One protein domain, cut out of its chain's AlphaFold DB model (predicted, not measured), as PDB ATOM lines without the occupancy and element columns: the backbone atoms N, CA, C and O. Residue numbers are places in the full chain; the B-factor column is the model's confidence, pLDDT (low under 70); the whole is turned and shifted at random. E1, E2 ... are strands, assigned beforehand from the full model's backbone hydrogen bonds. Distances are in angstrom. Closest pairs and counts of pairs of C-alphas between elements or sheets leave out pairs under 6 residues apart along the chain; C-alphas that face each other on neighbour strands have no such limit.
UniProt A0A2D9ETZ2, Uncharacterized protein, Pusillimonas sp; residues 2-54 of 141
ATOM      1  N   ASN A   2     120.271   1.805  86.197       90.81
ATOM      2  CA  ASN A   2     119.729   1.333  84.926       90.81
ATOM      3  C   ASN A   2     118.268   1.796  84.800       90.81
ATOM      4  O   ASN A   2     117.346   1.057  85.123       90.81
ATOM      5  N   ASP A   3     118.071   3.076  84.475       95.94
ATOM      6  CA  ASP A   3     116.759   3.744  84.474       95.94
ATOM      7  C   ASP A   3     116.455   4.488  83.162       95.94
ATOM      8  O   ASP A   3     115.539   5.313  83.101       95.94
ATOM      9  N   ALA A   4     117.255   4.251  82.123       97.25
ATOM     10  CA  ALA A   4     117.112   4.926  80.842       97.25
ATOM     11  C   ALA A   4     116.019   4.270  79.991       97.25
ATOM     12  O   ALA A   4     115.936   3.048  79.907       97.25
ATOM     13  N   TYR A   5     115.200   5.069  79.315       97.00
ATOM     14  CA  TYR A   5     114.193   4.569  78.378       97.00
ATOM     15  C   TYR A   5     114.069   5.467  77.146       97.00
ATOM     16  O   TYR A   5     114.488   6.626  77.147       97.00
ATOM     17  N   SER A   6     113.480   4.936  76.080       96.75
ATOM     18  CA  SER A   6     113.111   5.692  74.883       96.75
ATOM     19  C   SER A   6     111.872   6.551  75.165       96.75
ATOM     20  O   SER A   6     110.797   5.983  75.357       96.75
ATOM     21  N   PRO A   7     111.936   7.899  75.133       95.31
ATOM     22  CA  PRO A   7     110.752   8.738  75.362       95.31
ATOM     23  C   PRO A   7     109.632   8.534  74.335       95.31
ATOM     24  O   PRO A   7     108.492   8.905  74.586       95.31
ATOM     25  N   HIS A   8     109.953   7.962  73.171       94.38
ATOM     26  CA  HIS A   8     108.992   7.718  72.096       94.38
ATOM     27  C   HIS A   8     108.210   6.414  72.271       94.38
ATOM     28  O   HIS A   8     107.053   6.344  71.868       94.38
ATOM     29  N   THR A   9     108.834   5.380  72.840       94.12
ATOM     30  CA  THR A   9     108.242   4.031  72.939       94.12
ATOM     31  C   THR A   9     108.041   3.561  74.380       94.12
ATOM     32  O   THR A   9     107.357   2.567  74.611       94.12
ATOM     33  N   GLY A  10     108.647   4.246  75.351       95.81
ATOM     34  CA  GLY A  10     108.753   3.804  76.739       95.81
ATOM     35  C   GLY A  10     109.744   2.655  76.938       95.81
ATOM     36  O   GLY A  10     109.970   2.250  78.067       95.81
ATOM     37  N   GLU A  11     110.344   2.102  75.884       96.06
ATOM     38  CA  GLU A  11     111.186   0.905  75.989       96.06
ATOM     39  C   GLU A  11     112.456   1.169  76.806       96.06
ATOM     40  O   GLU A  11     113.152   2.162  76.579       96.06
ATOM     41  N   HIS A  12     112.760   0.271  77.742       96.50
ATOM     42  CA  HIS A  12     113.968   0.316  78.555       96.50
ATOM     43  C   HIS A  12     115.231   0.186  77.692       96.50
ATOM     44  O   HIS A  12     115.389  -0.758  76.917       96.50
ATOM     45  N   ILE A  13     116.171   1.110  77.878       94.69
ATOM     46  CA  ILE A  13     117.469   1.119  77.212       94.69
ATOM     47  C   ILE A  13     118.524   0.731  78.245       94.69
ATOM     48  O   ILE A  13     118.936   1.548  79.064       94.69
ATOM     49  N   GLN A  14     118.995  -0.514  78.175       91.25
ATOM     50  CA  GLN A  14     120.076  -0.993  79.038       91.25
ATOM     51  C   GLN A  14     121.403  -0.343  78.641       91.25
ATOM     52  O   GLN A  14     122.099  -0.816  77.739       91.25
ATOM     53  N   THR A  15     121.758   0.750  79.308       89.44
ATOM     54  CA  THR A  15     123.025   1.449  79.098       89.44
ATOM     55  C   THR A  15     123.565   2.002  80.410       89.44
ATOM     56  O   THR A  15     122.824   2.507  81.249       89.44
ATOM     57  N   ASN A  16     124.887   1.939  80.564       88.12
ATOM     58  CA  ASN A  16     125.594   2.614  81.654       88.12
ATOM     59  C   ASN A  16     125.969   4.062  81.300       88.12
ATOM     60  O   ASN A  16     126.409   4.804  82.174       88.12
ATOM     61  N   ASP A  17     125.785   4.457  80.038       93.19
ATOM     62  CA  ASP A  17     126.058   5.795  79.514       93.19
ATOM     63  C   ASP A  17     124.815   6.306  78.761       93.19
ATOM     64  O   ASP A  17     124.671   6.090  77.550       93.19
ATOM     65  N   PRO A  18     123.819   6.854  79.483       93.31
ATOM     66  CA  PRO A  18     122.580   7.313  78.875       93.31
ATOM     67  C   PRO A  18     122.805   8.598  78.078       93.31
ATOM     68  O   PRO A  18     123.296   9.602  78.594       93.31
ATOM     69  N   ALA A  19     122.387   8.585  76.814       94.81
ATOM     70  CA  ALA A  19     122.467   9.756  75.956       94.81
ATOM     71  C   ALA A  19     121.448  10.837  76.383       94.81
ATOM     72  O   ALA A  19     120.388  10.500  76.914       94.81
ATOM     73  N   PRO A  20     121.687  12.129  76.078       96.19
ATOM     74  CA  PRO A  20     120.807  13.226  76.502       96.19
ATOM     75  C   PRO A  20     119.358  13.147  76.000       96.19
ATOM     76  O   PRO A  20     118.481  13.789  76.567       96.19
ATOM     77  N   TRP A  21     119.108  12.399  74.923       94.81
ATOM     78  CA  TRP A  21     117.765  12.207  74.371       94.81
ATOM     79  C   TRP A  21     116.956  11.136  75.115       94.81
ATOM     80  O   TRP A  21     115.753  11.036  74.898       94.81
ATOM     81  N   MET A  22     117.595  10.320  75.956       97.12
ATOM     82  CA  MET A  22     116.929   9.245  76.687       97.12
ATOM     83  C   MET A  22     116.142   9.808  77.872       97.12
ATOM     84  O   MET A  22     116.616  10.682  78.600       97.12
ATOM     85  N   GLY A  23     114.947   9.266  78.093       96.19
ATOM     86  CA  GLY A  23     114.174   9.519  79.299       96.19
ATOM     87  C   GLY A  23     114.837   8.850  80.498       96.19
ATOM     88  O   GLY A  23     115.515   7.831  80.354       96.19
ATOM     89  N   ARG A  24     114.652   9.428  81.686       96.38
ATOM     90  CA  ARG A  24     115.169   8.896  82.953       96.38
ATOM     91  C   ARG A  24     114.000   8.635  83.881       96.38
ATOM     92  O   ARG A  24     113.269   9.566  84.207       96.38
ATOM     93  N   ALA A  25     113.799   7.376  84.251       95.00
ATOM     94  CA  ALA A  25     112.696   6.975  85.115       95.00
ATOM     95  C   ALA A  25     112.921   7.412  86.571       95.00
ATOM     96  O   ALA A  25     111.969   7.532  87.334       95.00
ATOM     97  N   GLY A  26     114.179   7.635  86.978       94.94
ATOM     98  CA  GLY A  26     114.521   7.957  88.369       94.94
ATOM     99  C   GLY A  26     114.336   6.784  89.339       94.94
ATOM    100  O   GLY A  26     114.633   6.915  90.526       94.94
ATOM    101  N   VAL A  27     113.888   5.637  88.829       94.88
ATOM    102  CA  VAL A  27     113.772   4.355  89.520       94.88
ATOM    103  C   VAL A  27     114.397   3.274  88.648       94.88
ATOM    104  O   VAL A  27     114.236   3.268  87.426       94.88
ATOM    105  N   GLU A  28     115.141   2.372  89.278       95.25
ATOM    106  CA  GLU A  28     115.837   1.291  88.586       95.25
ATOM    107  C   GLU A  28     114.844   0.334  87.919       95.25
ATOM    108  O   GLU A  28     113.829  -0.037  88.513       95.25
ATOM    109  N   ALA A  29     115.128  -0.037  86.671       95.19
ATOM    110  CA  ALA A  29     114.343  -1.032  85.965       95.19
ATOM    111  C   ALA A  29     114.471  -2.401  86.657       95.19
ATOM    112  O   ALA A  29     115.574  -2.778  87.062       95.19
ATOM    113  N   PRO A  30     113.372  -3.167  86.778       95.38
ATOM    114  CA  PRO A  30     113.435  -4.530  87.290       95.38
ATOM    115  C   PRO A  30     114.277  -5.424  86.368       95.38
ATOM    116  O   PRO A  30     114.429  -5.144  85.177       95.38
ATOM    117  N   GLU A  31     114.793  -6.533  86.902       93.75
ATOM    118  CA  GLU A  31     115.394  -7.587  86.081       93.75
ATOM    119  C   GLU A  31     114.328  -8.263  85.202       93.75
ATOM    120  O   GLU A  31     113.202  -8.505  85.641       93.75
ATOM    121  N   TYR A  32     114.683  -8.569  83.953       93.44
ATOM    122  CA  TYR A  32     113.830  -9.279  82.997       93.44
ATOM    123  C   TYR A  32     114.687 -10.041  81.980       93.44
ATOM    124  O   TYR A  32     115.819  -9.647  81.676       93.44
ATOM    125  N   ASP A  33     114.142 -11.128  81.437       91.50
ATOM    126  CA  ASP A  33     114.788 -11.913  80.388       91.50
ATOM    127  C   ASP A  33     114.506 -11.303  79.014       91.50
ATOM    128  O   ASP A  33     113.411 -11.418  78.474       91.50
ATOM    129  N   ARG A  34     115.520 -10.698  78.397       86.69
ATOM    130  CA  ARG A  34     115.398 -10.071  77.072       86.69
ATOM    131  C   ARG A  34     115.063 -11.041  75.940       86.69
ATOM    132  O   ARG A  34     114.665 -10.579  74.875       86.69
ATOM    133  N   ALA A  35     115.257 -12.346  76.127       83.56
ATOM    134  CA  ALA A  35     114.859 -13.334  75.132       83.56
ATOM    135  C   ALA A  35     113.340 -13.555  75.118       83.56
ATOM    136  O   ALA A  35     112.782 -13.919  74.085       83.56
ATOM    137  N   THR A  36     112.670 -13.335  76.252       86.88
ATOM    138  CA  THR A  36     111.260 -13.700  76.448       86.88
ATOM    139  C   THR A  36     110.405 -12.562  77.001       86.88
ATOM    140  O   THR A  36     109.205 -12.747  77.198       86.88
ATOM    141  N   GLN A  37     110.981 -11.382  77.246       92.94
ATOM    142  CA  GLN A  37     110.330 -10.238  77.882       92.94
ATOM    143  C   GLN A  37     110.856  -8.898  77.340       92.94
ATOM    144  O   GLN A  37     112.031  -8.746  77.004       92.94
ATOM    145  N   GLY A  38     109.976  -7.900  77.321       92.81
ATOM    146  CA  GLY A  38     110.307  -6.482  77.195       92.81
ATOM    147  C   GLY A  38     110.031  -5.742  78.505       92.81
ATOM    148  O   GLY A  38     109.237  -6.199  79.323       92.81
ATOM    149  N   CYS A  39     110.666  -4.588  78.703       95.88
ATOM    150  CA  CYS A  39     110.441  -3.727  79.864       95.88
ATOM    151  C   CYS A  39     110.160  -2.300  79.383       95.88
ATOM    152  O   CYS A  39     110.916  -1.768  78.568       95.88
ATOM    153  N   PHE A  40     109.063  -1.702  79.850       96.62
ATOM    154  CA  PHE A  40     108.577  -0.407  79.376       96.62
ATOM    155  C   PHE A  40     108.265   0.532  80.539       96.62
ATOM    156  O   PHE A  40     107.621   0.138  81.501       96.62
ATOM    157  N   TRP A  41     108.675   1.790  80.427       97.25
ATOM    158  CA  TRP A  41     108.281   2.872  81.313       97.25
ATOM    159  C   TRP A  41     106.929   3.446  80.880       97.25
ATOM    160  O   TRP A  41     106.815   4.019  79.791       97.25
ATOM    161  N   ARG A  42     105.893   3.279  81.709       95.81
ATOM    162  CA  ARG A  42     104.523   3.753  81.449       95.81
ATOM    163  C   ARG A  42     103.848   4.149  82.755       95.81
ATOM    164  O   ARG A  42     103.968   3.440  83.743       95.81
ATOM    165  N   GLY A  43     103.133   5.274  82.758       92.12
ATOM    166  CA  GLY A  43     102.366   5.709  83.934       92.12
ATOM    167  C   GLY A  43     103.193   5.769  85.225       92.12
ATOM    168  O   GLY A  43     102.712   5.341  86.269       92.12
ATOM    169  N   ASP A  44     104.440   6.241  85.126       94.31
ATOM    170  CA  ASP A  44     105.411   6.325  86.223       94.31
ATOM    171  C   ASP A  44     105.789   4.981  86.886       94.31
ATOM    172  O   ASP A  44     106.233   4.943  88.036       94.31
ATOM    173  N   THR A  45     105.653   3.866  86.160       96.88
ATOM    174  CA  THR A  45     106.123   2.544  86.589       96.88
ATOM    175  C   THR A  45     106.800   1.775  85.453       96.88
ATOM    176  O   THR A  45     106.549   2.007  84.268       96.88
ATOM    177  N   TRP A  46     107.655   0.822  85.822       97.44
ATOM    178  CA  TRP A  46     108.160  -0.190  84.900       97.44
ATOM    179  C   TRP A  46     107.137  -1.315  84.733       97.44
ATOM    180  O   TRP A  46     106.669  -1.896  85.712       97.44
ATOM    181  N   GLU A  47     106.821  -1.644  83.487       97.00
ATOM    182  CA  GLU A  47     105.997  -2.779  83.090       97.00
ATOM    183  C   GLU A  47     106.873  -3.816  82.381       97.00
ATOM    184  O   GLU A  47     107.365  -3.571  81.276       97.00
ATOM    185  N   VAL A  48     107.048  -4.988  82.997       95.50
ATOM    186  CA  VAL A  48     107.652  -6.148  82.331       95.50
ATOM    187  C   VAL A  48     106.551  -6.906  81.606       95.50
ATOM    188  O   VAL A  48     105.587  -7.368  82.214       95.50
ATOM    189  N   VAL A  49     106.698  -7.026  80.294       93.44
ATOM    190  CA  VAL A  49     105.718  -7.653  79.413       93.44
ATOM    191  C   VAL A  49     106.365  -8.872  78.783       93.44
ATOM    192  O   VAL A  49     107.488  -8.787  78.289       93.44
ATOM    193  N   ALA A  50     105.668 -10.008  78.776       90.88
ATOM    194  CA  ALA A  50     106.126 -11.173  78.029       90.88
ATOM    195  C   ALA A  50     106.231 -10.818  76.538       90.88
ATOM    196  O   ALA A  50     105.290 -10.284  75.948       90.88
ATOM    197  N   ALA A  51     107.375 -11.116  75.931       81.69
ATOM    198  CA  ALA A  51     107.502 -11.106  74.489       81.69
ATOM    199  C   ALA A  51     106.557 -12.177  73.942       81.69
ATOM    200  O   ALA A  51     106.590 -13.329  74.377       81.69
ATOM    201  N   VAL A  52     105.698 -11.797  73.000       74.00
ATOM    202  CA  VAL A  52     104.941 -12.782  72.231       74.00
ATOM    203  C   VAL A  52     105.948 -13.424  71.277       74.00
ATOM    204  O   VAL A  52     106.517 -12.694  70.460       74.00
ATOM    205  N   PRO A  53     106.232 -14.735  71.392       72.06
ATOM    206  CA  PRO A  53     107.128 -15.380  70.450       72.06
ATOM    207  C   PRO A  53     106.555 -15.217  69.044       72.06
ATOM    208  O   PRO A  53     105.347 -15.380  68.847       72.06
ATOM    209  N   ASP A  54     107.415 -14.878  68.082       77.12
ATOM    210  CA  ASP A  54     107.027 -14.873  66.675       77.12
ATOM    211  C   ASP A  54     106.451 -16.264  66.356       77.12
ATOM    212  O   ASP A  54     107.156 -17.263  66.548       77.12
TER     213      ASP A  54
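This is residues 2 to 54 of the 141 residues of an uncharacterized protein of Pusillimonas sp (UniProt A0A2D9ETZ2). Little regular structure is here: one two-stranded hairpin, E1 and E2, with the long looped stretch of residues 2 to 36 wound beside it on the E1 side. Look for 53 printed residues, with no named helix and two named strands, E1 then E2, in one antiparallel sheet. The class is all strand, though the named elements hold only 12 of the 53 residues. The whole is compact, with a radius of gyration of the C-alphas of 10.8 A, and spans 33 by 22 by 19 A.

Start at E1, residues 37 to 42, and E2, residues 45 to 50, an antiparallel hairpin at 153 degrees with a tight link. C-alphas 37 and 50 face each other at 4.3 A; N 38 and O 49, 2.8 A apart, are within hydrogen-bond range.

Find C-alpha 37 at (110.330, -10.238, 77.882); from there E1 runs 15.6 A. E2 runs 16.2 A to C-alpha 50 at (106.126, -11.173, 78.029).

The C-alphas of Pro 20 and Asp 54 are farthest apart, 32.8 A. The printed part has no cut, and no printed residue is under 70 in pLDDT.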